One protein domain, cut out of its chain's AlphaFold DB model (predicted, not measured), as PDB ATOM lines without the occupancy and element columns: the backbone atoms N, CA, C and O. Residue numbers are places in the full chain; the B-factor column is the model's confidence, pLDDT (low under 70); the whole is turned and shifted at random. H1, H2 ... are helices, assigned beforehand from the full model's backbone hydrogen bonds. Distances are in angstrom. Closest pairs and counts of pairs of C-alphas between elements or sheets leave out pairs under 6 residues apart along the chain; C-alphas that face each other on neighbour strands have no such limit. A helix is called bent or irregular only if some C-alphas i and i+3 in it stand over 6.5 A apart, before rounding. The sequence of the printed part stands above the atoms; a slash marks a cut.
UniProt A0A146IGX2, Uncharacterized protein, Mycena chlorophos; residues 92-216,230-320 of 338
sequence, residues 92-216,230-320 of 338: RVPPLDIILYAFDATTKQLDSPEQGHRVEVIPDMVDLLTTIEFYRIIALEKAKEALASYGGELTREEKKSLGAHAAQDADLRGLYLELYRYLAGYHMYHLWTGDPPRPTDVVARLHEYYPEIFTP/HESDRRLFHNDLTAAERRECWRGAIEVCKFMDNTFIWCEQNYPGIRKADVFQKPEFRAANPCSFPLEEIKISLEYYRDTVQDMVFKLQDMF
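Overview. This is residues 92 to 216 and 230 to 320 of the 338 residues of an uncharacterized protein of Mycena chlorophos (UniProt A0A146IGX2). An elongated up-and-down bundle, each helix running against the one before it, has H2 and H4 side by side in its middle, H1 and H9 on one side and H5 and H6 on the other. H3 folds back on one end of H2, while the short H7 and H8 lie at the opposite end of the bundle. The printed part has 216 residues with nine named helices, H1 to H9 in order, and no named strand; the class is all helix. It is only just compact, close to loose, with a radius of gyration of the C-alphas of 20.3 A and spans of 75 by 40 by 29 A.

Arrangement. H1, residues 96 to 109, and H2, residues 115 to 149, form a hairpin, with closest C-alphas Phe 103 and Leu 128 at 6.2 A. H2 has a kink of 35 degrees near residue 123 and is only just irregular: C-alphas 120 and 123 are 6.8 A apart. Its residues 140 to 147 alone touch H3, residues 156 to 167, at a steep tilt of 49 degrees, closest at C-alphas 143 and 162, 5.5 A. H4, residues 169 to 193, touches H2 at a shallow tilt of 10 degrees, opposite ways, closest at C-alphas 119 and 187, 5.9 A. H5, residues 199 to 209, forms a hairpin with H4, closest at C-alphas 188 and 202, 5.7 A. H6, residues 243 to 270, touches H4, closest at C-alphas 181 and 252, 5.6 A. H7, residues 276 to 280, only just touches H6, with 3 pairs of C-alphas within 8 A; H8, residues 283 to 288, is near H6. H9, residues 295 to 319, touches H2 the same way, closest at C-alphas 139 and 313, 5.5 A. O i to N i+4 pairs are within hydrogen-bond range throughout, except in H2, 28 of 31, and H6, 21 of 24.

Along the chain. H1 begins at C-alpha 96 (128.676, 161.266, 147.207). H2 is 50.7 A long, H6 41.0 A, H4 and H9 36.0 A each. H9 ends at C-alpha 319 (126.939, 177.298, 152.162).

Size, cuts and confidence. The farthest C-alphas, Gly 152 and Gly 273, are 75.2 A apart. Residues 217 to 229 are not printed, with 12.0 A between C-alphas 216 and 230. Of the links printed whole, none is long. Mean pLDDT of the printed part is 78.4; 41 residues are under 70, among them 230 to 239.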
ATOM      1  N   ARG A  92     136.914 162.309 138.667       45.81
ATOM      2  CA  ARG A  92     136.071 161.090 138.822       45.81
ATOM      3  C   ARG A  92     136.162 160.349 140.171       45.81
ATOM      4  O   ARG A  92     136.226 159.123 140.182       45.81
ATOM      5  N   VAL A  93     136.089 161.042 141.307       52.38
ATOM      6  CA  VAL A  93     135.528 160.387 142.509       52.38
ATOM      7  C   VAL A  93     134.007 160.321 142.302       52.38
ATOM      8  O   VAL A  93     133.430 161.357 141.953       52.38
ATOM      9  N   PRO A  94     133.351 159.144 142.400       61.94
ATOM     10  CA  PRO A  94     131.914 159.047 142.154       61.94
ATOM     11  C   PRO A  94     131.153 159.980 143.099       61.94
ATOM     12  O   PRO A  94     131.480 159.974 144.280       61.94
ATOM     13  N   PRO A  95     130.156 160.745 142.616       65.12
ATOM     14  CA  PRO A  95     129.340 161.626 143.444       65.12
ATOM     15  C   PRO A  95     128.908 160.988 144.772       65.12
ATOM     16  O   PRO A  95     128.561 159.804 144.815       65.12
ATOM     17  N   LEU A  96     128.936 161.772 145.857       71.31
ATOM     18  CA  LEU A  96     128.676 161.266 147.207       71.31
ATOM     19  C   LEU A  96     127.318 160.559 147.297       71.31
ATOM     20  O   LEU A  96     127.226 159.519 147.928       71.31
ATOM     21  N   ASP A  97     126.280 161.057 146.632       62.47
ATOM     22  CA  ASP A  97     124.961 160.418 146.559       62.47
ATOM     23  C   ASP A  97     125.003 158.995 145.974       62.47
ATOM     24  O   ASP A  97     124.308 158.108 146.473       62.47
ATOM     25  N   ILE A  98     125.860 158.740 144.980       68.69
ATOM     26  CA  ILE A  98     126.082 157.396 144.426       68.69
ATOM     27  C   ILE A  98     126.812 156.508 145.438       68.69
ATOM     28  O   ILE A  98     126.437 155.348 145.618       68.69
ATOM     29  N   ILE A  99     127.830 157.043 146.118       77.75
ATOM     30  CA  ILE A  99     128.558 156.315 147.169       77.75
ATOM     31  C   ILE A  99     127.626 155.963 148.328       77.75
ATOM     32  O   ILE A  99     127.626 154.823 148.778       77.75
ATOM     33  N   LEU A 100     126.789 156.903 148.770       71.94
ATOM     34  CA  LEU A 100     125.800 156.703 149.827       71.94
ATOM     35  C   LEU A 100     124.758 155.654 149.431       71.94
ATOM     36  O   LEU A 100     124.435 154.783 150.233       71.94
ATOM     37  N   TYR A 101     124.282 155.678 148.182       70.88
ATOM     38  CA  TYR A 101     123.386 154.643 147.665       70.88
ATOM     39  C   TYR A 101     124.035 153.251 147.695       70.88
ATOM     40  O   TYR A 101     123.411 152.287 148.144       70.88
ATOM     41  N   ALA A 102     125.286 153.140 147.234       74.62
ATOM     42  CA  ALA A 102     126.032 151.885 147.265       74.62
ATOM     43  C   ALA A 102     126.278 151.419 148.706       74.62
ATOM     44  O   ALA A 102     126.069 150.249 149.008       74.62
ATOM     45  N   PHE A 103     126.636 152.334 149.606       83.69
ATOM     46  CA  PHE A 103     126.817 152.062 151.029       83.69
ATOM     47  C   PHE A 103     125.542 151.491 151.655       83.69
ATOM     48  O   PHE A 103     125.583 150.423 152.257       83.69
ATOM     49  N   ASP A 104     124.387 152.121 151.425       79.69
ATOM     50  CA  ASP A 104     123.099 151.651 151.947       79.69
ATOM     51  C   ASP A 104     122.719 150.273 151.387       79.69
ATOM     52  O   ASP A 104     122.191 149.417 152.102       79.69
ATOM     53  N   ALA A 105     122.982 150.039 150.098       79.00
ATOM     54  CA  ALA A 105     122.742 148.749 149.462       79.00
ATOM     55  C   ALA A 105     123.640 147.649 150.051       79.00
ATOM     56  O   ALA A 105     123.156 146.549 150.318       79.00
ATOM     57  N   THR A 106     124.919 147.941 150.291       82.94
ATOM     58  CA  THR A 106     125.883 147.000 150.873       82.94
ATOM     59  C   THR A 106     125.581 146.736 152.351       82.94
ATOM     60  O   THR A 106     125.597 145.581 152.771       82.94
ATOM     61  N   THR A 107     125.194 147.753 153.132       84.06
ATOM     62  CA  THR A 107     124.789 147.588 154.542       84.06
ATOM     63  C   THR A 107     123.586 146.657 154.668       84.06
ATOM     64  O   THR A 107     123.579 145.782 155.529       84.06
ATOM     65  N   LYS A 108     122.598 146.758 153.767       81.88
ATOM     66  CA  LYS A 108     121.462 145.817 153.724       81.88
ATOM     67  C   LYS A 108     121.888 144.390 153.386       81.88
ATOM     68  O   LYS A 108     121.293 143.440 153.882       81.88
ATOM     69  N   GLN A 109     122.909 144.213 152.549       81.44
ATOM     70  CA  GLN A 109     123.419 142.880 152.220       81.44
ATOM     71  C   GLN A 109     124.145 142.219 153.399       81.44
ATOM     72  O   GLN A 109     124.173 140.990 153.469       81.44
ATOM     73  N   LEU A 110     124.640 142.995 154.374       81.88
ATOM     74  CA  LEU A 110     125.168 142.442 155.626       81.88
ATOM     75  C   LEU A 110     124.098 141.688 156.434       81.88
ATOM     76  O   LEU A 110     124.440 140.767 157.174       81.88
ATOM     77  N   ASP A 111     122.811 141.997 156.244       78.25
ATOM     78  CA  ASP A 111     121.704 141.283 156.895       78.25
ATOM     79  C   ASP A 111     121.380 139.935 156.253       78.25
ATOM     80  O   ASP A 111     120.660 139.131 156.851       78.25
ATOM     81  N   SER A 112     121.933 139.649 155.066       74.56
ATOM     82  CA  SER A 112     121.654 138.423 154.315       74.56
ATOM     83  C   SER A 112     121.748 137.198 155.226       74.56
ATOM     84  O   SER A 112     122.781 137.016 155.858       74.56
ATOM     85  N   PRO A 113     120.732 136.329 155.332       63.72
ATOM     86  CA  PRO A 113     120.822 135.134 156.176       63.72
ATOM     87  C   PRO A 113     121.940 134.180 155.720       63.72
ATOM     88  O   PRO A 113     122.400 133.338 156.488       63.72
ATOM     89  N   GLU A 114     122.408 134.332 154.481       68.31
ATOM     90  CA  GLU A 114     123.484 133.545 153.901       68.31
ATOM     91  C   GLU A 114     124.848 134.135 154.281       68.31
ATOM     92  O   GLU A 114     125.275 135.176 153.777       68.31
ATOM     93  N   GLN A 115     125.562 133.426 155.162       61.06
ATOM     94  CA  GLN A 115     126.899 133.801 155.640       61.06
ATOM     95  C   GLN A 115     127.904 134.012 154.489       61.06
ATOM     96  O   GLN A 115     128.790 134.854 154.610       61.06
ATOM     97  N   GLY A 116     127.760 133.285 153.374       61.12
ATOM     98  CA  GLY A 116     128.593 133.446 152.177       61.12
ATOM     99  C   GLY A 116     128.496 134.849 151.577       61.12
ATOM    100  O   GLY A 116     129.522 135.504 151.405       61.12
ATOM    101  N   HIS A 117     127.271 135.350 151.383       61.62
ATOM    102  CA  HIS A 117     127.029 136.701 150.872       61.62
ATOM    103  C   HIS A 117     127.553 137.779 151.821       61.62
ATOM    104  O   HIS A 117     128.179 138.731 151.367       61.62
ATOM    105  N   ARG A 118     127.389 137.607 153.144       69.06
ATOM    106  CA  ARG A 118     127.942 138.561 154.126       69.06
ATOM    107  C   ARG A 118     129.450 138.714 153.990       69.06
ATOM    108  O   ARG A 118     129.968 139.812 154.124       69.06
ATOM    109  N   VAL A 119     130.160 137.618 153.746       76.75
ATOM    110  CA  VAL A 119     131.623 137.635 153.652       76.75
ATOM    111  C   VAL A 119     132.107 138.348 152.391       76.75
ATOM    112  O   VAL A 119     133.111 139.053 152.432       76.75
ATOM    113  N   GLU A 120     131.396 138.188 151.282       80.12
ATOM    114  CA  GLU A 120     131.802 138.758 149.996       80.12
ATOM    115  C   GLU A 120     131.626 140.277 149.936       80.12
ATOM    116  O   GLU A 120     132.424 140.942 149.282       80.12
ATOM    117  N   VAL A 121     130.658 140.830 150.672       84.38
ATOM    118  CA  VAL A 121     130.346 142.269 150.642       84.38
ATOM    119  C   VAL A 121     131.193 143.117 151.593       84.38
ATOM    120  O   VAL A 121     131.249 144.336 151.444       84.38
ATOM    121  N   ILE A 122     131.862 142.519 152.589       88.12
ATOM    122  CA  ILE A 122     132.644 143.292 153.573       88.12
ATOM    123  C   ILE A 122     133.842 144.022 152.943       88.12
ATOM    124  O   ILE A 122     134.056 145.181 153.295       88.12
ATOM    125  N   PRO A 123     134.631 143.427 152.024       86.50
ATOM    126  CA  PRO A 123     135.659 144.164 151.290       86.50
ATOM    127  C   PRO A 123     135.130 145.431 150.619       86.50
ATOM    128  O   PRO A 123     135.740 146.487 150.769       86.50
ATOM    129  N   ASP A 124     133.978 145.333 149.957       83.75
ATOM    130  CA  ASP A 124     133.348 146.471 149.287       83.75
ATOM    131  C   ASP A 124     132.866 147.508 150.309       83.75
ATOM    132  O   ASP A 124     133.041 148.706 150.107       83.75
ATOM    133  N   MET A 125     132.323 147.065 151.449       89.19
ATOM    134  CA  MET A 125     131.948 147.953 152.554       89.19
ATOM    135  C   MET A 125     133.150 148.727 153.109       89.19
ATOM    136  O   MET A 125     133.039 149.918 153.384       89.19
ATOM    137  N   VAL A 126     134.307 148.072 153.251       89.44
ATOM    138  CA  VAL A 126     135.551 148.728 153.678       89.44
ATOM    139  C   VAL A 126     135.961 149.805 152.671       89.44
ATOM    140  O   VAL A 126     136.246 150.930 153.074       89.44
ATOM    141  N   ASP A 127     135.931 149.504 151.372       84.94
ATOM    142  CA  ASP A 127     136.308 150.469 150.331       84.94
ATOM    143  C   ASP A 127     135.317 151.650 150.243       84.94
ATOM    144  O   ASP A 127     135.721 152.807 150.074       84.94
ATOM    145  N   LEU A 128     134.017 151.390 150.421       86.00
ATOM    146  CA  LEU A 128     132.983 152.426 150.489       86.00
ATOM    147  C   LEU A 128     133.149 153.311 151.732       86.00
ATOM    148  O   LEU A 128     133.103 154.533 151.610       86.00
ATOM    149  N   LEU A 129     133.406 152.721 152.904       91.12
ATOM    150  CA  LEU A 129     133.676 153.456 154.143       91.12
ATOM    151  C   LEU A 129     134.887 154.387 153.983       91.12
ATOM    152  O   LEU A 129     134.824 155.555 154.359       91.12
ATOM    153  N   THR A 130     135.969 153.902 153.376       88.38
ATOM    154  CA  THR A 130     137.153 154.717 153.073       88.38
ATOM    155  C   THR A 130     136.853 155.843 152.092       88.38
ATOM    156  O   THR A 130     137.367 156.951 152.240       88.38
ATOM    157  N   THR A 131     135.995 155.597 151.105       83.31
ATOM    158  CA  THR A 131     135.570 156.647 150.173       83.31
ATOM    159  C   THR A 131     134.746 157.723 150.889       83.31
ATOM    160  O   THR A 131     134.916 158.910 150.620       83.31
ATOM    161  N   ILE A 132     133.894 157.343 151.846       87.19
ATOM    162  CA  ILE A 132     133.167 158.294 152.700       87.19
ATOM    163  C   ILE A 132     134.142 159.091 153.585       87.19
ATOM    164  O   ILE A 132     134.010 160.310 153.682       87.19
ATOM    165  N   GLU A 133     135.159 158.455 154.170       89.94
ATOM    166  CA  GLU A 133     136.204 159.156 154.937       89.94
ATOM    167  C   GLU A 133     136.947 160.188 154.084       89.94
ATOM    168  O   GLU A 133     137.182 161.309 154.535       89.94
ATOM    169  N   PHE A 134     137.241 159.869 152.825       84.19
ATOM    170  CA  PHE A 134     137.822 160.833 151.895       84.19
ATOM    171  C   PHE A 134     136.931 162.078 151.721       84.19
ATOM    172  O   PHE A 134     137.417 163.210 151.793       84.19
ATOM    173  N   TYR A 135     135.612 161.895 151.579       80.75
ATOM    174  CA  TYR A 135     134.659 163.009 151.549       80.75
ATOM    175  C   TYR A 135     134.641 163.814 152.851       80.75
ATOM    176  O   TYR A 135     134.583 165.046 152.801       80.75
ATOM    177  N   ARG A 136     134.727 163.147 154.008       88.06
ATOM    178  CA  ARG A 136     134.813 163.809 155.318       88.06
ATOM    179  C   ARG A 136     136.055 164.691 155.415       88.06
ATOM    180  O   ARG A 136     135.940 165.833 155.856       88.06
ATOM    181  N   ILE A 137     137.219 164.182 155.005       84.75
ATOM    182  CA  ILE A 137     138.489 164.920 155.033       84.75
ATOM    183  C   ILE A 137     138.376 166.183 154.173       84.75
ATOM    184  O   ILE A 137     138.629 167.276 154.677       84.75
ATOM    185  N   ILE A 138     137.891 166.064 152.931       78.56
ATOM    186  CA  ILE A 138     137.694 167.221 152.040       78.56
ATOM    187  C   ILE A 138     136.723 168.236 152.648       78.56
ATOM    188  O   ILE A 138     136.982 169.440 152.634       78.56
ATOM    189  N   ALA A 139     135.582 167.768 153.161       74.44
ATOM    190  CA  ALA A 139     134.589 168.629 153.796       74.44
ATOM    191  C   ALA A 139     135.206 169.405 154.965       74.44
ATOM    192  O   ALA A 139     135.043 170.617 155.091       74.44
ATOM    193  N   LEU A 140     135.969 168.715 155.802       80.44
ATOM    194  CA  LEU A 140     136.619 169.316 156.944       80.44
ATOM    195  C   LEU A 140     137.696 170.334 156.549       80.44
ATOM    196  O   LEU A 140     137.776 171.394 157.167       80.44
ATOM    197  N   GLU A 141     138.519 170.032 155.547       76.56
ATOM    198  CA  GLU A 141     139.517 170.966 155.017       76.56
ATOM    199  C   GLU A 141     138.850 172.241 154.505       76.56
ATOM    200  O   GLU A 141     139.230 173.335 154.925       76.56
ATOM    201  N   LYS A 142     137.776 172.108 153.716       67.38
ATOM    202  CA  LYS A 142     136.971 173.249 153.259       67.38
ATOM    203  C   LYS A 142     136.363 174.035 154.415       67.38
ATOM    204  O   LYS A 142     136.365 175.261 154.388       67.38
ATOM    205  N   ALA A 143     135.865 173.361 155.450       70.50
ATOM    206  CA  ALA A 143     135.320 174.028 156.631       70.50
ATOM    207  C   ALA A 143     136.395 174.820 157.395       70.50
ATOM    208  O   ALA A 143     136.148 175.950 157.824       70.50
ATOM    209  N   LYS A 144     137.595 174.244 157.551       76.12
ATOM    210  CA  LYS A 144     138.753 174.893 158.188       76.12
ATOM    211  C   LYS A 144     139.221 176.101 157.368       76.12
ATOM    212  O   LYS A 144     139.444 177.166 157.942       76.12
ATOM    213  N   GLU A 145     139.311 175.961 156.047       72.00
ATOM    214  CA  GLU A 145     139.641 177.055 155.129       72.00
ATOM    215  C   GLU A 145     138.592 178.168 155.187       72.00
ATOM    216  O   GLU A 145     138.946 179.333 155.343       72.00
ATOM    217  N   ALA A 146     137.303 177.828 155.158       67.06
ATOM    218  CA  ALA A 146     136.223 178.804 155.239       67.06
ATOM    219  C   ALA A 146     136.284 179.639 156.527       67.06
ATOM    220  O   ALA A 146     136.140 180.863 156.494       67.06
ATOM    221  N   LEU A 147     136.553 178.989 157.665       68.94
ATOM    222  CA  LEU A 147     136.729 179.665 158.951       68.94
ATOM    223  C   LEU A 147     137.948 180.598 158.969       68.94
ATOM    224  O   LEU A 147     137.881 181.658 159.593       68.94
ATOM    225  N   ALA A 148     139.041 180.216 158.305       71.75
ATOM    226  CA  ALA A 148     140.273 181.000 158.253       71.75
ATOM    227  C   ALA A 148     140.192 182.179 157.266       71.75
ATOM    228  O   ALA A 148     140.601 183.288 157.607       71.75
ATOM    229  N   SER A 149     139.646 181.946 156.071       66.12
ATOM    230  CA  SER A 149     139.660 182.882 154.939       66.12
ATOM    231  C   SER A 149     138.453 183.822 154.920       66.12
ATOM    232  O   SER A 149     138.600 185.000 154.608       66.12
ATOM    233  N   TYR A 150     137.270 183.338 155.313       58.59
ATOM    234  CA  TYR A 150     136.001 184.081 155.241       58.59
ATOM    235  C   TYR A 150     135.403 184.350 156.626       58.59
ATOM    236  O   TYR A 150     134.238 184.723 156.764       58.59
ATOM    237  N   GLY A 151     136.202 184.212 157.689       55.28
ATOM    238  CA  GLY A 151     135.762 184.411 159.070       55.28
ATOM    239  C   GLY A 151     135.137 185.789 159.351       55.28
ATOM    240  O   GLY A 151     134.440 185.937 160.350       55.28
ATOM    241  N   GLY A 152     135.325 186.796 158.495       52.03
ATOM    242  CA  GLY A 152     134.619 188.082 158.578       52.03
ATOM    243  C   GLY A 152     133.211 188.082 157.966       52.03
ATOM    244  O   GLY A 152     132.347 188.808 158.450       52.03
ATOM    245  N   GLU A 153     132.973 187.243 156.960       65.00
ATOM    246  CA  GLU A 153     131.802 187.280 156.069       65.00
ATOM    247  C   GLU A 153     130.752 186.212 156.408       65.00
ATOM    248  O   GLU A 153     129.583 186.364 156.070       65.00
ATOM    249  N   LEU A 154     131.141 185.170 157.151       66.81
ATOM    250  CA  LEU A 154     130.224 184.134 157.629       66.81
ATOM    251  C   LEU A 154     129.287 184.643 158.739       66.81
ATOM    252  O   LEU A 154     129.708 185.328 159.687       66.81
ATOM    253  N   THR A 155     128.028 184.207 158.686       73.44
ATOM    254  CA  THR A 155     127.039 184.383 159.755       73.44
ATOM    255  C   THR A 155     127.474 183.676 161.043       73.44
ATOM    256  O   THR A 155     128.367 182.819 161.079       73.44
ATOM    257  N   ARG A 156     126.840 184.035 162.163       78.12
ATOM    258  CA  ARG A 156     127.129 183.415 163.463       78.12
ATOM    259  C   ARG A 156     126.789 181.922 163.458       78.12
ATOM    260  O   ARG A 156     127.498 181.127 164.077       78.12
ATOM    261  N   GLU A 157     125.702 181.562 162.792       77.06
ATOM    262  CA  GLU A 157     125.193 180.205 162.661       77.06
ATOM    263  C   GLU A 157     126.142 179.334 161.827       77.06
ATOM    264  O   GLU A 157     126.489 178.238 162.269       77.06
ATOM    265  N   GLU A 158     126.645 179.845 160.700       72.38
ATOM    266  CA  GLU A 158     127.632 179.158 159.852       72.38
ATOM    267  C   GLU A 158     128.942 178.919 160.602       72.38
ATOM    268  O   GLU A 158     129.407 177.784 160.686       72.38
ATOM    269  N   LYS A 159     129.491 179.948 161.264       72.31
ATOM    270  CA  LYS A 159     130.703 179.803 162.095       72.31
ATOM    271  C   LYS A 159     130.537 178.735 163.166       72.31
ATOM    272  O   LYS A 159     131.449 177.947 163.413       72.31
ATOM    273  N   LYS A 160     129.371 178.705 163.815       77.69
ATOM    274  CA  LYS A 160     129.061 177.704 164.836       77.69
ATOM    275  C   LYS A 160     128.972 176.299 164.236       77.69
ATOM    276  O   LYS A 160     129.470 175.367 164.861       77.69
ATOM    277  N   SER A 161     128.351 176.144 163.067       75.06
ATOM    278  CA  SER A 161     128.232 174.850 162.385       75.06
ATOM    279  C   SER A 161     129.598 174.322 161.946       75.06
ATOM    280  O   SER A 161     129.971 173.211 162.309       75.06
ATOM    281  N   LEU A 162     130.388 175.143 161.250       72.00
ATOM    282  CA  LEU A 162     131.733 174.783 160.789       72.00
ATOM    283  C   LEU A 162     132.670 174.480 161.966       72.00
ATOM    284  O   LEU A 162     133.416 173.502 161.939       72.00
ATOM    285  N   GLY A 163     132.586 175.273 163.039       75.62
ATOM    286  CA  GLY A 163     133.339 175.033 164.267       75.62
ATOM    287  C   GLY A 163     132.957 173.725 164.966       75.62
ATOM    288  O   GLY A 163     133.829 173.054 165.514       75.62
ATOM    289  N   ALA A 164     131.681 173.326 164.923       78.56
ATOM    290  CA  ALA A 164     131.236 172.044 165.467       78.56
ATOM    291  C   ALA A 164     131.814 170.859 164.678       78.56
ATOM    292  O   ALA A 164     132.312 169.918 165.289       78.56
ATOM    293  N   HIS A 165     131.827 170.936 163.344       75.62
ATOM    294  CA  HIS A 165     132.450 169.915 162.497       75.62
ATOM    295  C   HIS A 165     133.958 169.796 162.757       75.62
ATOM    296  O   HIS A 165     134.476 168.689 162.884       75.62
ATOM    297  N   ALA A 166     134.657 170.924 162.923       76.62
ATOM    298  CA  ALA A 166     136.077 170.920 163.268       76.62
ATOM    299  C   ALA A 166     136.364 170.324 164.653       76.62
ATOM    300  O   ALA A 166     137.363 169.632 164.827       76.62
ATOM    301  N   ALA A 167     135.482 170.556 165.628       79.56
ATOM    302  CA  ALA A 167     135.619 169.995 166.969       79.56
ATOM    303  C   ALA A 167     135.400 168.472 167.018       79.56
ATOM    304  O   ALA A 167     135.926 167.823 167.915       79.56
ATOM    305  N   GLN A 168     134.650 167.909 166.067       82.19
ATOM    306  CA  GLN A 168     134.343 166.475 165.982       82.19
ATOM    307  C   GLN A 168     135.372 165.666 165.175       82.19
ATOM    308  O   GLN A 168     135.247 164.449 165.089       82.19
ATOM    309  N   ASP A 169     136.385 166.311 164.586       86.94
ATOM    310  CA  ASP A 169     137.362 165.679 163.686       86.94
ATOM    311  C   ASP A 169     138.024 164.437 164.298       86.94
ATOM    312  O   ASP A 169     137.973 163.350 163.723       86.94
ATOM    313  N   ALA A 170     138.586 164.580 165.502       86.25
ATOM    314  CA  ALA A 170     139.283 163.493 166.185       86.25
ATOM    315  C   ALA A 170     138.346 162.331 166.550       86.25
ATOM    316  O   ALA A 170     138.719 161.171 166.380       86.25
ATOM    317  N   ASP A 171     137.128 162.638 167.007       86.00
ATOM    318  CA  ASP A 171     136.140 161.626 167.392       86.00
ATOM    319  C   ASP A 171     135.654 160.841 166.166       86.00
ATOM    320  O   ASP A 171     135.594 159.612 166.195       86.00
ATOM    321  N   LEU A 172     135.369 161.531 165.055       86.38
ATOM    322  CA  LEU A 172     134.953 160.896 163.802       86.38
ATOM    323  C   LEU A 172     136.082 160.087 163.166       86.38
ATOM    324  O   LEU A 172     135.827 158.999 162.649       86.38
ATOM    325  N   ARG A 173     137.328 160.570 163.239       90.94
ATOM    326  CA  ARG A 173     138.493 159.807 162.783       90.94
ATOM    327  C   ARG A 173     138.690 158.544 163.621       90.94
ATOM    328  O   ARG A 173     138.934 157.479 163.063       90.94
ATOM    329  N   GLY A 174     138.531 158.642 164.941       89.00
ATOM    330  CA  GLY A 174     138.553 157.486 165.838       89.00
ATOM    331  C   GLY A 174     137.478 156.458 165.481       89.00
ATOM    332  O   GLY A 174     137.789 155.278 165.321       89.00
ATOM    333  N   LEU A 175     136.241 156.918 165.266       88.50
ATOM    334  CA  LEU A 175     135.125 156.064 164.858       88.50
ATOM    335  C   LEU A 175     135.385 155.363 163.516       88.50
ATOM    336  O   LEU A 175     135.136 154.167 163.399       88.50
ATOM    337  N   TYR A 176     135.918 156.075 162.519       92.75
ATOM    338  CA  TYR A 176     136.299 155.487 161.231       92.75
ATOM    339  C   TYR A 176     137.308 154.338 161.395       92.75
ATOM    340  O   TYR A 176     137.106 153.250 160.853       92.75
ATOM    341  N   LEU A 177     138.371 154.550 162.180       91.19
ATOM    342  CA  LEU A 177     139.398 153.532 162.428       91.19
ATOM    343  C   LEU A 177     138.834 152.313 163.170       91.19
ATOM    344  O   LEU A 177     139.220 151.176 162.887       91.19
ATOM    345  N   GLU A 178     137.914 152.539 164.108       89.81
ATOM    346  CA  GLU A 178     137.241 151.469 164.842       89.81
ATOM    347  C   GLU A 178     136.308 150.657 163.935       89.81
ATOM    348  O   GLU A 178     136.403 149.429 163.912       89.81
ATOM    349  N   LEU A 179     135.480 151.328 163.128       91.00
ATOM    350  CA  LEU A 179     134.622 150.705 162.118       91.00
ATOM    351  C   LEU A 179     135.429 149.861 161.134       91.00
ATOM    352  O   LEU A 179     135.078 148.711 160.867       91.00
ATOM    353  N   TYR A 180     136.540 150.406 160.640       91.81
ATOM    354  CA  TYR A 180     137.469 149.691 159.781       91.81
ATOM    355  C   TYR A 180     137.981 148.405 160.457       91.81
ATOM    356  O   TYR A 180     137.892 147.311 159.887       91.81
ATOM    357  N   ARG A 181     138.464 148.513 161.702       89.56
ATOM    358  CA  ARG A 181     138.967 147.371 162.480       89.56
ATOM    359  C   ARG A 181     137.888 146.314 162.696       89.56
ATOM    360  O   ARG A 181     138.173 145.124 162.562       89.56
ATOM    361  N   TYR A 182     136.667 146.725 163.025       90.25
ATOM    362  CA  TYR A 182     135.563 145.805 163.274       90.25
ATOM    363  C   TYR A 182     135.070 145.125 162.006       90.25
ATOM    364  O   TYR A 182     134.860 143.917 162.038       90.25
ATOM    365  N   LEU A 183     134.969 145.837 160.883       91.50
ATOM    366  CA  LEU A 183     134.662 145.227 159.589       91.50
ATOM    367  C   LEU A 183     135.723 144.196 159.199       91.50
ATOM    368  O   LEU A 183     135.388 143.058 158.870       91.50
ATOM    369  N   ALA A 184     137.003 144.558 159.304       90.50
ATOM    370  CA  ALA A 184     138.100 143.642 159.030       90.50
ATOM    371  C   ALA A 184     138.060 142.418 159.961       90.50
ATOM    372  O   ALA A 184     138.146 141.288 159.490       90.50
ATOM    373  N   GLY A 185     137.883 142.612 161.271       90.00
ATOM    374  CA  GLY A 185     137.787 141.525 162.252       90.00
ATOM    375  C   GLY A 185     136.584 140.606 162.026       90.00
ATOM    376  O   GLY A 185     136.731 139.380 162.029       90.00
ATOM    377  N   TYR A 186     135.413 141.185 161.753       91.25
ATOM    378  CA  TYR A 186     134.187 140.465 161.415       91.25
ATOM    379  C   TYR A 186     134.377 139.607 160.158       91.25
ATOM    380  O   TYR A 186     134.049 138.417 160.148       91.25
ATOM    381  N   HIS A 187     135.004 140.171 159.123       91.56
ATOM    382  CA  HIS A 187     135.333 139.448 157.899       91.56
ATOM    383  C   HIS A 187     136.248 138.249 158.169       91.56
ATOM    384  O   HIS A 187     135.946 137.132 157.743       91.56
ATOM    385  N   MET A 188     137.328 138.452 158.927       89.69
ATOM    386  CA  MET A 188     138.268 137.381 159.281       89.69
ATOM    387  C   MET A 188     137.592 136.257 160.045       89.69
ATOM    388  O   MET A 188     137.794 135.086 159.725       89.69
ATOM    389  N   TYR A 189     136.756 136.606 161.024       89.25
ATOM    390  CA  TYR A 189     135.997 135.630 161.792       89.25
ATOM    391  C   TYR A 189     135.139 134.753 160.876       89.25
ATOM    392  O   TYR A 189     135.163 133.527 160.990       89.25
ATOM    393  N   HIS A 190     134.408 135.346 159.931       88.69
ATOM    394  CA  HIS A 190     133.513 134.586 159.060       88.69
ATOM    395  C   HIS A 190     134.219 133.833 157.930       88.69
ATOM    396  O   HIS A 190     133.710 132.798 157.503       88.69
ATOM    397  N   LEU A 191     135.392 134.285 157.479       87.00
ATOM    398  CA  LEU A 191     136.269 133.487 156.619       87.00
ATOM    399  C   LEU A 191     136.829 132.269 157.365       87.00
ATOM    400  O   LEU A 191     136.907 131.180 156.797       87.00
ATOM    401  N   TRP A 192     137.184 132.439 158.641       86.75
ATOM    402  CA  TRP A 192     137.752 131.379 159.475       86.75
ATOM    403  C   TRP A 192     136.723 130.318 159.884       86.75
ATOM    404  O   TRP A 192     137.012 129.126 159.867       86.75
ATOM    405  N   THR A 193     135.510 130.754 160.231       85.06
ATOM    406  CA  THR A 193     134.432 129.913 160.792       85.06
ATOM    407  C   THR A 193     133.322 129.563 159.791       85.06
ATOM    408  O   THR A 193     132.312 128.944 160.150       85.06
ATOM    409  N   GLY A 194     133.471 130.008 158.541       81.56
ATOM    410  CA  GLY A 194     132.532 129.760 157.449       81.56
ATOM    411  C   GLY A 194     132.490 128.302 156.992       81.56
ATOM    412  O   GLY A 194     133.317 127.480 157.383       81.56
ATOM    413  N   ASP A 195     131.507 127.992 156.148       77.38
ATOM    414  CA  ASP A 195     131.393 126.702 155.469       77.38
ATOM    415  C   ASP A 195     131.422 126.903 153.940       77.38
ATOM    416  O   ASP A 195     130.495 127.517 153.406       77.38
ATOM    417  N   PRO A 196     132.481 126.447 153.239       77.12
ATOM    418  CA  PRO A 196     133.724 125.895 153.790       77.12
ATOM    419  C   PRO A 196     134.597 126.977 154.465       77.12
ATOM    420  O   PRO A 196     134.500 128.156 154.106       77.12
ATOM    421  N   PRO A 197     135.483 126.617 155.418       77.19
ATOM    422  CA  PRO A 197     136.454 127.558 155.963       77.19
ATOM    423  C   PRO A 197     137.448 127.973 154.876       77.19
ATOM    424  O   PRO A 197     137.898 127.152 154.073       77.19
ATOM    425  N   ARG A 198     137.828 129.254 154.877       78.38
ATOM    426  CA  ARG A 198     138.698 129.873 153.865       78.38
ATOM    427  C   ARG A 198     139.981 130.437 154.495       78.38
ATOM    428  O   ARG A 198     140.201 131.646 154.481       78.38
ATOM    429  N   PRO A 199     140.859 129.588 155.065       74.06
ATOM    430  CA  PRO A 199     142.061 130.045 155.769       74.06
ATOM    431  C   PRO A 199     143.068 130.744 154.844       74.06
ATOM    432  O   PRO A 199     143.789 131.638 155.278       74.06
ATOM    433  N   THR A 200     143.105 130.375 153.560       73.06
ATOM    434  CA  THR A 200     143.912 131.067 152.542       73.06
ATOM    435  C   THR A 200     143.469 132.510 152.361       73.06
ATOM    436  O   THR A 200     144.304 133.410 152.278       73.06
ATOM    437  N   ASP A 201     142.159 132.729 152.362       77.00
ATOM    438  CA  ASP A 201     141.569 134.046 152.172       77.00
ATOM    439  C   ASP A 201     141.769 134.895 153.425       77.00
ATOM    440  O   ASP A 201     142.028 136.084 153.304       77.00
ATOM    441  N   VAL A 202     141.766 134.297 154.624       80.00
ATOM    442  CA  VAL A 202     142.158 134.995 155.862       80.00
ATOM    443  C   VAL A 202     143.569 135.567 155.744       80.00
ATOM    444  O   VAL A 202     143.780 136.742 156.031       80.00
ATOM    445  N   VAL A 203     144.540 134.780 155.270       75.56
ATOM    446  CA  VAL A 203     145.923 135.259 155.091       75.56
ATOM    447  C   VAL A 203     145.995 136.368 154.038       75.56
ATOM    448  O   VAL A 203     146.631 137.395 154.275       75.56
ATOM    449  N   ALA A 204     145.321 136.189 152.898       73.69
ATOM    450  CA  ALA A 204     145.275 137.201 151.846       73.69
ATOM    451  C   ALA A 204     144.663 138.515 152.355       73.69
ATOM    452  O   ALA A 204     145.257 139.582 152.207       73.69
ATOM    453  N   ARG A 205     143.518 138.439 153.039       81.56
ATOM    454  CA  ARG A 205     142.849 139.610 153.603       81.56
ATOM    455  C   ARG A 205     143.653 140.237 154.738       81.56
ATOM    456  O   ARG A 205     143.603 141.449 154.880       81.56
ATOM    457  N   LEU A 206     144.397 139.468 155.540       79.12
ATOM    458  CA  LEU A 206     145.257 140.033 156.587       79.12
ATOM    459  C   LEU A 206     146.341 140.903 155.956       79.12
ATOM    460  O   LEU A 206     146.650 141.967 156.481       79.12
ATOM    461  N   HIS A 207     146.885 140.476 154.815       75.31
ATOM    462  CA  HIS A 207     147.845 141.270 154.058       75.31
ATOM    463  C   HIS A 207     147.206 142.529 153.460       75.31
ATOM    464  O   HIS A 207     147.804 143.597 153.506       75.31
ATOM    465  N   GLU A 208     145.982 142.436 152.941       77.75
ATOM    466  CA  GLU A 208     145.268 143.602 152.405       77.75
ATOM    467  C   GLU A 208     144.871 144.610 153.495       77.75
ATOM    468  O   GLU A 208     145.006 145.821 153.314       77.75
ATOM    469  N   TYR A 209     144.377 144.118 154.631       83.44
ATOM    470  CA  TYR A 209     143.883 144.937 155.733       83.44
ATOM    471  C   TYR A 209     144.990 145.449 156.652       83.44
ATOM    472  O   TYR A 209     144.828 146.479 157.305       83.44
ATOM    473  N   TYR A 210     146.124 144.758 156.710       79.62
ATOM    474  CA  TYR A 210     147.216 145.070 157.628       79.62
ATOM    475  C   TYR A 210     148.590 144.788 156.981       79.62
ATOM    476  O   TYR A 210     149.391 144.046 157.539       79.62
ATOM    477  N   PRO A 211     148.921 145.387 155.825       70.88
ATOM    478  CA  PRO A 211     150.114 145.079 155.035       70.88
ATOM    479  C   PRO A 211     151.406 145.306 155.822       70.88
ATOM    480  O   PRO A 211     152.390 144.596 155.632       70.88
ATOM    481  N   GLU A 212     151.410 146.260 156.754       67.38
ATOM    482  CA  GLU A 212     152.608 146.602 157.516       67.38
ATOM    483  C   GLU A 212     153.051 145.534 158.521       67.38
ATOM    484  O   GLU A 212     154.228 145.528 158.886       67.38
ATOM    485  N   ILE A 213     152.178 144.591 158.907       64.81
ATOM    486  CA  ILE A 213     152.595 143.434 159.722       64.81
ATOM    487  C   ILE A 213     153.487 142.474 158.919       64.81
ATOM    488  O   ILE A 213     154.224 141.677 159.497       64.81
ATOM    489  N   PHE A 214     153.444 142.573 157.586       60.12
ATOM    490  CA  PHE A 214     154.246 141.781 156.657       60.12
ATOM    491  C   PHE A 214     155.423 142.571 156.059       60.12
ATOM    492  O   PHE A 214     156.260 141.979 155.373       60.12
ATOM    493  N   THR A 215     155.546 143.876 156.342       53.91
ATOM    494  CA  THR A 215     156.670 144.701 155.875       53.91
ATOM    495  C   THR A 215     157.962 144.344 156.627       53.91
ATOM    496  O   THR A 215     158.032 144.482 157.854       53.91
ATOM    497  N   PRO A 216     159.037 143.940 155.924       43.53
ATOM    498  CA  PRO A 216     160.328 143.672 156.552       43.53
ATOM    499  C   PRO A 216     160.945 144.958 157.127       43.53
ATOM    500  O   PRO A 216     161.085 145.945 156.411       43.53
ATOM    501  N   HIS A 230     154.914 146.429 147.595       42.75
ATOM    502  CA  HIS A 230     154.845 147.485 146.596       42.75
ATOM    503  C   HIS A 230     153.694 148.428 146.977       42.75
ATOM    504  O   HIS A 230     152.693 147.980 147.537       42.75
ATOM    505  N   GLU A 231     153.797 149.728 146.689       45.59
ATOM    506  CA  GLU A 231     152.721 150.692 146.996       45.59
ATOM    507  C   GLU A 231     151.379 150.289 146.359       45.59
ATOM    508  O   GLU A 231     150.322 150.534 146.932       45.59
ATOM    509  N   SER A 232     151.422 149.554 145.244       41.66
ATOM    510  CA  SER A 232     150.245 148.981 144.573       41.66
ATOM    511  C   SER A 232     149.479 147.926 145.376       41.66
ATOM    512  O   SER A 232     148.360 147.576 145.000       41.66
ATOM    513  N   ASP A 233     150.078 147.369 146.430       47.03
ATOM    514  CA  ASP A 233     149.467 146.312 147.245       47.03
ATOM    515  C   ASP A 233     148.657 146.896 148.417       47.03
ATOM    516  O   ASP A 233     148.000 146.162 149.158       47.03
ATOM    517  N   ARG A 234     148.698 148.224 148.601       57.62
ATOM    518  CA  ARG A 234     147.983 148.937 149.659       57.62
ATOM    519  C   ARG A 234     146.599 149.356 149.167       57.62
ATOM    520  O   ARG A 234     146.468 150.095 148.195       57.62
ATOM    521  N   ARG A 235     145.554 148.906 149.866       62.38
ATOM    522  CA  ARG A 235     144.192 149.448 149.720       62.38
ATOM    523  C   ARG A 235     144.164 150.956 150.008       62.38
ATOM    524  O   ARG A 235     144.995 151.454 150.767       62.38
ATOM    525  N   LEU A 236     143.168 151.649 149.443       58.44
ATOM    526  CA  LEU A 236     142.998 153.110 149.530       58.44
ATOM    527  C   LEU A 236     143.122 153.648 150.960       58.44
ATOM    528  O   LEU A 236     143.743 154.685 151.172       58.44
ATOM    529  N   PHE A 237     142.600 152.906 151.935       68.50
ATOM    530  CA  PHE A 237     142.568 153.327 153.330       68.50
ATOM    531  C   PHE A 237     143.939 153.377 154.005       68.50
ATOM    532  O   PHE A 237     144.029 153.899 155.100       68.50
ATOM    533  N   HIS A 238     145.000 152.808 153.422       66.50
ATOM    534  CA  HIS A 238     146.342 152.859 154.022       66.50
ATOM    535  C   HIS A 238     147.101 154.141 153.704       66.50
ATOM    536  O   HIS A 238     148.112 154.433 154.353       66.50
ATOM    537  N   ASN A 239     146.662 154.859 152.671       69.00
ATOM    538  CA  ASN A 239     147.413 155.970 152.097       69.00
ATOM    539  C   ASN A 239     147.326 157.232 152.960       69.00
ATOM    540  O   ASN A 239     148.274 158.012 152.989       69.00
ATOM    541  N   ASP A 240     146.227 157.411 153.692       72.25
ATOM    542  CA  ASP A 240     145.938 158.592 154.511       72.25
ATOM    543  C   ASP A 240     146.194 158.375 156.014       72.25
ATOM    544  O   ASP A 240     146.089 159.314 156.802       72.25
ATOM    545  N   LEU A 241     146.539 157.155 156.443       77.69
ATOM    546  CA  LEU A 241     146.805 156.871 157.853       77.69
ATOM    547  C   LEU A 241     148.115 157.513 158.322       77.69
ATOM    548  O   LEU A 241     149.165 157.425 157.677       77.69
ATOM    549  N   THR A 242     148.105 158.078 159.524       82.88
ATOM    550  CA  THR A 242     149.343 158.422 160.228       82.88
ATOM    551  C   THR A 242     150.044 157.157 160.732       82.88
ATOM    552  O   THR A 242     149.438 156.101 160.907       82.88
ATOM    553  N   ALA A 243     151.338 157.246 161.054       78.38
ATOM    554  CA  ALA A 243     152.063 156.112 161.634       78.38
ATOM    555  C   ALA A 243     151.463 155.624 162.973       78.38
ATOM    556  O   ALA A 243     151.605 154.453 163.316       78.38
ATOM    557  N   ALA A 244     150.818 156.510 163.740       81.12
ATOM    558  CA  ALA A 244     150.137 156.134 164.977       81.12
ATOM    559  C   ALA A 244     148.843 155.360 164.693       81.12
ATOM    560  O   ALA A 244     148.622 154.317 165.297       81.12
ATOM    561  N   GLU A 245     148.044 155.826 163.733       84.44
ATOM    562  CA  GLU A 245     146.808 155.158 163.306       84.44
ATOM    563  C   GLU A 245     147.094 153.800 162.665       84.44
ATOM    564  O   GLU A 245     146.402 152.829 162.942       84.44
ATOM    565  N   ARG A 246     148.174 153.680 161.887       79.06
ATOM    566  CA  ARG A 246     148.580 152.376 161.349       79.06
ATOM    567  C   ARG A 246     148.899 151.376 162.455       79.06
ATOM    568  O   ARG A 246     148.384 150.260 162.427       79.06
ATOM    569  N   ARG A 247     149.667 151.787 163.472       77.00
ATOM    570  CA  ARG A 247     149.926 150.956 164.662       77.00
ATOM    571  C   ARG A 247     148.648 150.612 165.421       77.00
ATOM    572  O   ARG A 247     148.538 149.513 165.955       77.00
ATOM    573  N   GLU A 248     147.692 151.531 165.460       78.62
ATOM    574  CA  GLU A 248     146.389 151.293 166.068       78.62
ATOM    575  C   GLU A 248     145.620 150.192 165.336       78.62
ATOM    576  O   GLU A 248     145.175 149.227 165.958       78.62
ATOM    577  N   CYS A 249     145.560 150.265 164.007       77.00
ATOM    578  CA  CYS A 249     144.937 149.236 163.183       77.00
ATOM    579  C   CYS A 249     145.603 147.862 163.370       77.00
ATOM    580  O   CYS A 249     144.909 146.845 163.339       77.00
ATOM    581  N   TRP A 250     146.912 147.791 163.648       78.94
ATOM    582  CA  TRP A 250     147.587 146.512 163.927       78.94
ATOM    583  C   TRP A 250     147.021 145.783 165.147       78.94
ATOM    584  O   TRP A 250     147.105 144.554 165.204       78.94
ATOM    585  N   ARG A 251     146.408 146.493 166.107       76.00
ATOM    586  CA  ARG A 251     145.732 145.839 167.237       76.00
ATOM    587  C   ARG A 251     144.644 144.880 166.753       76.00
ATOM    588  O   ARG A 251     144.550 143.777 167.284       76.00
ATOM    589  N   GLY A 252     143.925 145.239 165.687       77.25
ATOM    590  CA  GLY A 252     142.947 144.363 165.037       77.25
ATOM    591  C   GLY A 252     143.568 143.091 164.460       77.25
ATOM    592  O   GLY A 252     143.062 141.995 164.691       77.25
ATOM    593  N   ALA A 253     144.711 143.206 163.777       79.44
ATOM    594  CA  ALA A 253     145.442 142.040 163.273       79.44
ATOM    595  C   ALA A 253     145.870 141.099 164.412       79.44
ATOM    596  O   ALA A 253     145.729 139.882 164.306       79.44
ATOM    597  N   ILE A 254     146.362 141.661 165.520       82.12
ATOM    598  CA  ILE A 254     146.767 140.894 166.703       82.12
ATOM    599  C   ILE A 254     145.565 140.176 167.326       82.12
ATOM    600  O   ILE A 254     145.686 139.008 167.689       82.12
ATOM    601  N   GLU A 255     144.418 140.846 167.452       82.88
ATOM    602  CA  GLU A 255     143.175 140.251 167.962       82.88
ATOM    603  C   GLU A 255     142.721 139.069 167.099       82.88
ATOM    604  O   GLU A 255     142.433 137.999 167.638       82.88
ATOM    605  N   VAL A 256     142.752 139.214 165.771       81.75
ATOM    606  CA  VAL A 256     142.425 138.130 164.830       81.75
ATOM    607  C   VAL A 256     143.408 136.963 164.960       81.75
ATOM    608  O   VAL A 256     142.986 135.812 165.053       81.75
ATOM    609  N   CYS A 257     144.713 137.232 165.020       81.81
ATOM    610  CA  CYS A 257     145.726 136.189 165.198       81.81
ATOM    611  C   CYS A 257     145.564 135.437 166.525       81.81
ATOM    612  O   CYS A 257     145.628 134.210 166.541       81.81
ATOM    613  N   LYS A 258     145.299 136.155 167.623       83.38
ATOM    614  CA  LYS A 258     145.025 135.551 168.936       83.38
ATOM    615  C   LYS A 258     143.759 134.713 168.924       83.38
ATOM    616  O   LYS A 258     143.747 133.632 169.498       83.38
ATOM    617  N   PHE A 259     142.705 135.203 168.277       85.88
ATOM    618  CA  PHE A 259     141.488 134.431 168.089       85.88
ATOM    619  C   PHE A 259     141.800 133.111 167.379       85.88
ATOM    620  O   PHE A 259     141.499 132.058 167.930       85.88
ATOM    621  N   MET A 260     142.475 133.150 166.225       84.94
ATOM    622  CA  MET A 260     142.837 131.937 165.483       84.94
ATOM    623  C   MET A 260     143.628 130.954 166.352       84.94
ATOM    624  O   MET A 260     143.259 129.783 166.422       84.94
ATOM    625  N   ASP A 261     144.653 131.421 167.064       84.06
ATOM    626  CA  ASP A 261     145.469 130.584 167.950       84.06
ATOM    627  C   ASP A 261     144.645 129.937 169.077       84.06
ATOM    628  O   ASP A 261     144.663 128.719 169.266       84.06
ATOM    629  N   ASN A 262     143.792 130.720 169.741       85.06
ATOM    630  CA  ASN A 262     142.876 130.201 170.756       85.06
ATOM    631  C   ASN A 262     141.930 129.135 170.184       85.06
ATOM    632  O   ASN A 262     141.683 128.118 170.834       85.06
ATOM    633  N   THR A 263     141.434 129.323 168.954       85.69
ATOM    634  CA  THR A 263     140.579 128.320 168.303       85.69
ATOM    635  C   THR A 263     141.333 127.027 167.983       85.69
ATOM    636  O   THR A 263     140.761 125.944 168.106       85.69
ATOM    637  N   PHE A 264     142.625 127.109 167.645       84.31
ATOM    638  CA  PHE A 264     143.483 125.939 167.458       84.31
ATOM    639  C   PHE A 264     143.657 125.148 168.755       84.31
ATOM    640  O   PHE A 264     143.414 123.939 168.760       84.31
ATOM    641  N   ILE A 265     144.024 125.834 169.842       85.44
ATOM    642  CA  ILE A 265     144.205 125.234 171.171       85.44
ATOM    643  C   ILE A 265     142.903 124.571 171.629       85.44
ATOM    644  O   ILE A 265     142.901 123.417 172.063       85.44
ATOM    645  N   TRP A 266     141.774 125.267 171.473       89.06
ATOM    646  CA  TRP A 266     140.463 124.741 171.833       89.06
ATOM    647  C   TRP A 266     140.115 123.467 171.051       89.06
ATOM    648  O   TRP A 266     139.646 122.490 171.641       89.06
ATOM    649  N   CYS A 267     140.373 123.437 169.738       87.06
ATOM    650  CA  CYS A 267     140.129 122.252 168.913       87.06
ATOM    651  C   CYS A 267     140.975 121.054 169.347       87.06
ATOM    652  O   CYS A 267     140.463 119.938 169.385       87.06
ATOM    653  N   GLU A 268     142.247 121.269 169.685       86.19
ATOM    654  CA  GLU A 268     143.144 120.194 170.123       86.19
ATOM    655  C   GLU A 268     142.721 119.588 171.465       86.19
ATOM    656  O   GLU A 268     142.858 118.380 171.660       86.19
ATOM    657  N   GLN A 269     142.152 120.398 172.360       89.94
ATOM    658  CA  GLN A 269     141.664 119.946 173.663       89.94
ATOM    659  C   GLN A 269     140.318 119.215 173.582       89.94
ATOM    660  O   GLN A 269     140.118 118.225 174.283       89.94
ATOM    661  N   ASN A 270     139.391 119.689 172.742       89.69
ATOM    662  CA  ASN A 270     138.006 119.196 172.724       89.69
ATOM    663  C   ASN A 270     137.739 118.139 171.643       89.69
ATOM    664  O   ASN A 270     136.851 117.305 171.802       89.69
ATOM    665  N   TYR A 271     138.500 118.153 170.548       88.50
ATOM    666  CA  TYR A 271     138.337 117.231 169.421       88.50
ATOM    667  C   TYR A 271     139.689 116.671 168.949       88.50
ATOM    668  O   TYR A 271     140.061 116.837 167.779       88.50
ATOM    669  N   PRO A 272     140.443 115.991 169.833       85.56
ATOM    670  CA  PRO A 272     141.739 115.432 169.474       85.56
ATOM    671  C   PRO A 272     141.598 114.440 168.311       85.56
ATOM    672  O   PRO A 272     140.734 113.563 168.314       85.56
ATOM    673  N   GLY A 273     142.453 114.582 167.296       79.62
ATOM    674  CA  GLY A 273     142.480 113.694 166.128       79.62
ATOM    675  C   GLY A 273     141.442 113.990 165.039       79.62
ATOM    676  O   GLY A 273     141.482 113.343 163.993       79.62
ATOM    677  N   ILE A 274     140.554 114.973 165.226       82.00
ATOM    678  CA  ILE A 274     139.638 115.439 164.172       82.00
ATOM    679  C   ILE A 274     140.313 116.551 163.363       82.00
ATOM    680  O   ILE A 274     141.066 117.370 163.899       82.00
ATOM    681  N   ARG A 275     140.057 116.600 162.050       77.19
ATOM    682  CA  ARG A 275     140.533 117.712 161.220       77.19
ATOM    683  C   ARG A 275     139.878 119.003 161.701       77.19
ATOM    684  O   ARG A 275     138.662 119.095 161.804       77.19
ATOM    685  N   LYS A 276     140.696 120.020 161.953       75.94
ATOM    686  CA  LYS A 276     140.263 121.295 162.547       75.94
ATOM    687  C   LYS A 276     139.198 122.013 161.711       75.94
ATOM    688  O   LYS A 276     138.248 122.540 162.274       75.94
ATOM    689  N   ALA A 277     139.304 121.932 160.383       73.56
ATOM    690  CA  ALA A 277     138.298 122.456 159.457       73.56
ATOM    691  C   ALA A 277     136.888 121.891 159.728       73.56
ATOM    692  O   ALA A 277     135.928 122.653 159.741       73.56
ATOM    693  N   ASP A 278     136.783 120.597 160.046       76.12
ATOM    694  CA  ASP A 278     135.508 119.930 160.347       76.12
ATOM    695  C   ASP A 278     134.968 120.323 161.737       76.12
ATOM    696  O   ASP A 278     133.792 120.130 162.041       76.12
ATOM    697  N   VAL A 279     135.830 120.847 162.617       82.31
ATOM    698  CA  VAL A 279     135.466 121.298 163.967       82.31
ATOM    699  C   VAL A 279     134.956 122.737 163.948       82.31
ATOM    700  O   VAL A 279     133.983 123.036 164.633       82.31
ATOM    701  N   PHE A 280     135.557 123.618 163.144       80.38
ATOM    702  CA  PHE A 280     135.179 125.038 163.061       80.38
ATOM    703  C   PHE A 280     133.734 125.268 162.595       80.38
ATOM    704  O   PHE A 280     133.121 126.287 162.914       80.38
ATOM    705  N   GLN A 281     133.173 124.304 161.867       76.50
ATOM    706  CA  GLN A 281     131.800 124.345 161.362       76.50
ATOM    707  C   GLN A 281     130.761 123.889 162.392       76.50
ATOM    708  O   GLN A 281     129.560 124.075 162.189       76.50
ATOM    709  N   LYS A 282     131.199 123.292 163.503       83.12
ATOM    710  CA  LYS A 282     130.292 122.738 164.503       83.12
ATOM    711  C   LYS A 282     129.592 123.845 165.306       83.12
ATOM    712  O   LYS A 282     130.246 124.819 165.695       83.12
ATOM    713  N   PRO A 283     128.289 123.709 165.619       84.75
ATOM    714  CA  PRO A 283     127.577 124.670 166.465       84.75
ATOM    715  C   PRO A 283     128.251 124.900 167.824       84.75
ATOM    716  O   PRO A 283     128.302 126.031 168.302       84.75
ATOM    717  N   GLU A 284     128.829 123.855 168.419       89.12
ATOM    718  CA  GLU A 284     129.528 123.913 169.705       89.12
ATOM    719  C   GLU A 284     130.784 124.784 169.628       89.12
ATOM    720  O   GLU A 284     131.083 125.528 170.562       89.12
ATOM    721  N   PHE A 285     131.495 124.736 168.498       88.38
ATOM    722  CA  PHE A 285     132.644 125.601 168.267       88.38
ATOM    723  C   PHE A 285     132.221 127.069 168.210       88.38
ATOM    724  O   PHE A 285     132.836 127.899 168.877       88.38
ATOM    725  N   ARG A 286     131.154 127.388 167.463       85.12
ATOM    726  CA  ARG A 286     130.625 128.760 167.350       85.12
ATOM    727  C   ARG A 286     130.090 129.283 168.682       85.12
ATOM    728  O   ARG A 286     130.266 130.458 168.984       85.12
ATOM    729  N   ALA A 287     129.480 128.416 169.490       87.56
ATOM    730  CA  ALA A 287     129.022 128.760 170.832       87.56
ATOM    731  C   ALA A 287     130.190 129.042 171.793       87.56
ATOM    732  O   ALA A 287     130.113 129.975 172.589       87.56
ATOM    733  N   ALA A 288     131.275 128.265 171.712       89.56
ATOM    734  CA  ALA A 288     132.470 128.463 172.533       89.56
ATOM    735  C   ALA A 288     133.341 129.641 172.065       89.56
ATOM    736  O   ALA A 288     134.051 130.240 172.868       89.56
ATOM    737  N   ASN A 289     133.281 129.974 170.775       89.00
ATOM    738  CA  ASN A 289     134.088 131.009 170.134       89.00
ATOM    739  C   ASN A 289     133.177 132.007 169.394       89.00
ATOM    740  O   ASN A 289     133.198 132.061 168.157       89.00
ATOM    741  N   PRO A 290     132.339 132.776 170.119       87.19
ATOM    742  CA  PRO A 290     131.434 133.736 169.503       87.19
ATOM    743  C   PRO A 290     132.209 134.864 168.816       87.19
ATOM    744  O   PRO A 290     133.320 135.216 169.218       87.19
ATOM    745  N   CYS A 291     131.610 135.455 167.782       85.88
ATOM    746  CA  CYS A 291     132.191 136.616 167.118       85.88
ATOM    747  C   CYS A 291     132.272 137.790 168.101       85.88
ATOM    748  O   CYS A 291     131.252 138.229 168.626       85.88
ATOM    749  N   SER A 292     133.476 138.318 168.331       82.88
ATOM    750  CA  SER A 292     133.692 139.499 169.181       82.88
ATOM    751  C   SER A 292     133.302 140.818 168.502       82.88
ATOM    752  O   SER A 292     133.449 141.873 169.106       82.88
ATOM    753  N   PHE A 293     132.831 140.758 167.256       82.06
ATOM    754  CA  PHE A 293     132.492 141.908 166.424       82.06
ATOM    755  C   PHE A 293     130.974 141.899 166.159       82.06
ATOM    756  O   PHE A 293     130.521 141.252 165.210       82.06
ATOM    757  N   PRO A 294     130.157 142.525 167.025       82.12
ATOM    758  CA  PRO A 294     128.701 142.464 166.925       82.12
ATOM    759  C   PRO A 294     128.197 143.238 165.701       82.12
ATOM    760  O   PRO A 294     128.271 144.463 165.649       82.12
ATOM    761  N   LEU A 295     127.648 142.515 164.716       85.69
ATOM    762  CA  LEU A 295     127.223 143.088 163.433       85.69
ATOM    763  C   LEU A 295     126.231 144.252 163.587       85.69
ATOM    764  O   LEU A 295     126.358 145.249 162.884       85.69
ATOM    765  N   GLU A 296     125.273 144.146 164.507       85.19
ATOM    766  CA  GLU A 296     124.276 145.205 164.722       85.19
ATOM    767  C   GLU A 296     124.918 146.519 165.182       85.19
ATOM    768  O   GLU A 296     124.573 147.587 164.682       85.19
ATOM    769  N   GLU A 297     125.905 146.457 166.079       86.00
ATOM    770  CA  GLU A 297     126.616 147.651 166.544       86.00
ATOM    771  C   GLU A 297     127.488 148.249 165.434       86.00
ATOM    772  O   GLU A 297     127.555 149.474 165.297       86.00
ATOM    773  N   ILE A 298     128.102 147.398 164.600       88.88
ATOM    774  CA  ILE A 298     128.843 147.835 163.409       88.88
ATOM    775  C   ILE A 298     127.903 148.596 162.473       88.88
ATOM    776  O   ILE A 298     128.233 149.703 162.061       88.88
ATOM    777  N   LYS A 299     126.722 148.049 162.169       87.06
ATOM    778  CA  LYS A 299     125.749 148.678 161.265       87.06
ATOM    779  C   LYS A 299     125.250 150.023 161.782       87.06
ATOM    780  O   LYS A 299     125.299 151.000 161.042       87.06
ATOM    781  N   ILE A 300     124.847 150.094 163.052       85.88
ATOM    782  CA  ILE A 300     124.416 151.354 163.682       85.88
ATOM    783  C   ILE A 300     125.528 152.406 163.580       85.88
ATOM    784  O   ILE A 300     125.272 153.564 163.254       85.88
ATOM    785  N   SER A 301     126.772 151.998 163.824       88.31
ATOM    786  CA  SER A 301     127.928 152.891 163.755       88.31
ATOM    787  C   SER A 301     128.246 153.323 162.318       88.31
ATOM    788  O   SER A 301     128.589 154.484 162.096       88.31
ATOM    789  N   LEU A 302     128.089 152.425 161.338       90.00
ATOM    790  CA  LEU A 302     128.246 152.712 159.910       90.00
ATOM    791  C   LEU A 302     127.213 153.735 159.433       90.00
ATOM    792  O   LEU A 302     127.583 154.708 158.783       90.00
ATOM    793  N   GLU A 303     125.941 153.535 159.782       88.44
ATOM    794  CA  GLU A 303     124.841 154.447 159.452       88.44
ATOM    795  C   GLU A 303     125.056 155.822 160.089       88.44
ATOM    796  O   GLU A 303     125.013 156.836 159.395       88.44
ATOM    797  N   TYR A 304     125.395 155.864 161.382       88.50
ATOM    798  CA  TYR A 304     125.702 157.115 162.077       88.50
ATOM    799  C   TYR A 304     126.864 157.877 161.424       88.50
ATOM    800  O   TYR A 304     126.781 159.092 161.210       88.50
ATOM    801  N   TYR A 305     127.951 157.175 161.098       90.44
ATOM    802  CA  TYR A 305     129.124 157.779 160.475       90.44
ATOM    803  C   TYR A 305     128.789 158.314 159.071       90.44
ATOM    804  O   TYR A 305     129.062 159.479 158.773       90.44
ATOM    805  N   ARG A 306     128.110 157.508 158.246       92.56
ATOM    806  CA  ARG A 306     127.604 157.883 156.916       92.56
ATOM    807  C   ARG A 306     126.722 159.134 156.972       92.56
ATOM    808  O   ARG A 306     126.984 160.086 156.236       92.56
ATOM    809  N   ASP A 307     125.717 159.156 157.844       88.50
ATOM    810  CA  ASP A 307     124.781 160.278 157.977       88.50
ATOM    811  C   ASP A 307     125.489 161.560 158.418       88.50
ATOM    812  O   ASP A 307     125.212 162.643 157.898       88.50
ATOM    813  N   THR A 308     126.452 161.436 159.334       86.69
ATOM    814  CA  THR A 308     127.254 162.572 159.795       86.69
ATOM    815  C   THR A 308     128.087 163.161 158.655       86.69
ATOM    816  O   THR A 308     128.102 164.378 158.471       86.69
ATOM    817  N   VAL A 309     128.745 162.322 157.849       87.38
ATOM    818  CA  VAL A 309     129.542 162.792 156.704       87.38
ATOM    819  C   VAL A 309     128.657 163.387 155.607       87.38
ATOM    820  O   VAL A 309     129.002 164.429 155.047       87.38
ATOM    821  N   GLN A 310     127.499 162.785 155.325       87.00
ATOM    822  CA  GLN A 310     126.521 163.343 154.391       87.00
ATOM    823  C   GLN A 310     126.080 164.749 154.821       87.00
ATOM    824  O   GLN A 310     126.107 165.674 154.008       87.00
ATOM    825  N   ASP A 311     125.695 164.917 156.089       85.94
ATOM    826  CA  ASP A 311     125.275 166.204 156.647       85.94
ATOM    827  C   ASP A 311     126.386 167.257 156.538       85.94
ATOM    828  O   ASP A 311     126.133 168.373 156.083       85.94
ATOM    829  N   MET A 312     127.628 166.887 156.875       80.56
ATOM    830  CA  MET A 312     128.801 167.753 156.721       80.56
ATOM    831  C   MET A 312     128.975 168.239 155.277       80.56
ATOM    832  O   MET A 312     129.132 169.437 155.038       80.56
ATOM    833  N   VAL A 313     128.963 167.315 154.312       79.25
ATOM    834  CA  VAL A 313     129.226 167.631 152.903       79.25
ATOM    835  C   VAL A 313     128.100 168.473 152.309       79.25
ATOM    836  O   VAL A 313     128.382 169.485 151.670       79.25
ATOM    837  N   PHE A 314     126.838 168.100 152.530       77.88
ATOM    838  CA  PHE A 314     125.697 168.821 151.962       77.88
ATOM    839  C   PHE A 314     125.540 170.216 152.564       77.88
ATOM    840  O   PHE A 314     125.345 171.169 151.818       77.88
ATOM    841  N   LYS A 315     125.754 170.386 153.875       72.38
ATOM    842  CA  LYS A 315     125.771 171.726 154.485       72.38
ATOM    843  C   LYS A 315     126.843 172.626 153.884       72.38
ATOM    844  O   LYS A 315     126.591 173.804 153.665       72.38
ATOM    845  N   LEU A 316     128.031 172.091 153.610       66.94
ATOM    846  CA  LEU A 316     129.095 172.860 152.964       66.94
ATOM    847  C   LEU A 316     128.771 173.201 151.512       66.94
ATOM    848  O   LEU A 316     129.085 174.304 151.081       66.94
ATOM    849  N   GLN A 317     128.150 172.287 150.766       69.12
ATOM    850  CA  GLN A 317     127.689 172.560 149.403       69.12
ATOM    851  C   GLN A 317     126.590 173.628 149.374       69.12
ATOM    852  O   GLN A 317     126.594 174.466 148.479       69.12
ATOM    853  N   ASP A 318     125.695 173.635 150.364       67.81
ATOM    854  CA  ASP A 318     124.651 174.655 150.499       67.81
ATOM    855  C   ASP A 318     125.231 176.028 150.884       67.81
ATOM    856  O   ASP A 318     124.767 177.054 150.389       67.81
ATOM    857  N   MET A 319     126.250 176.061 151.754       62.94
ATOM    858  CA  MET A 319     126.939 177.298 152.162       62.94
ATOM    859  C   MET A 319     127.847 177.859 151.061       62.94
ATOM    860  O   MET A 319     127.982 179.073 150.930       62.94
ATOM    861  N   PHE A 320     128.472 176.980 150.276       66.19
ATOM    862  CA  PHE A 320     129.421 177.326 149.220       66.19
ATOM    863  C   PHE A 320     129.023 176.625 147.914       66.19
ATOM    864  O   PHE A 320     129.700 175.677 147.491       66.19
TER     865      PHE A 320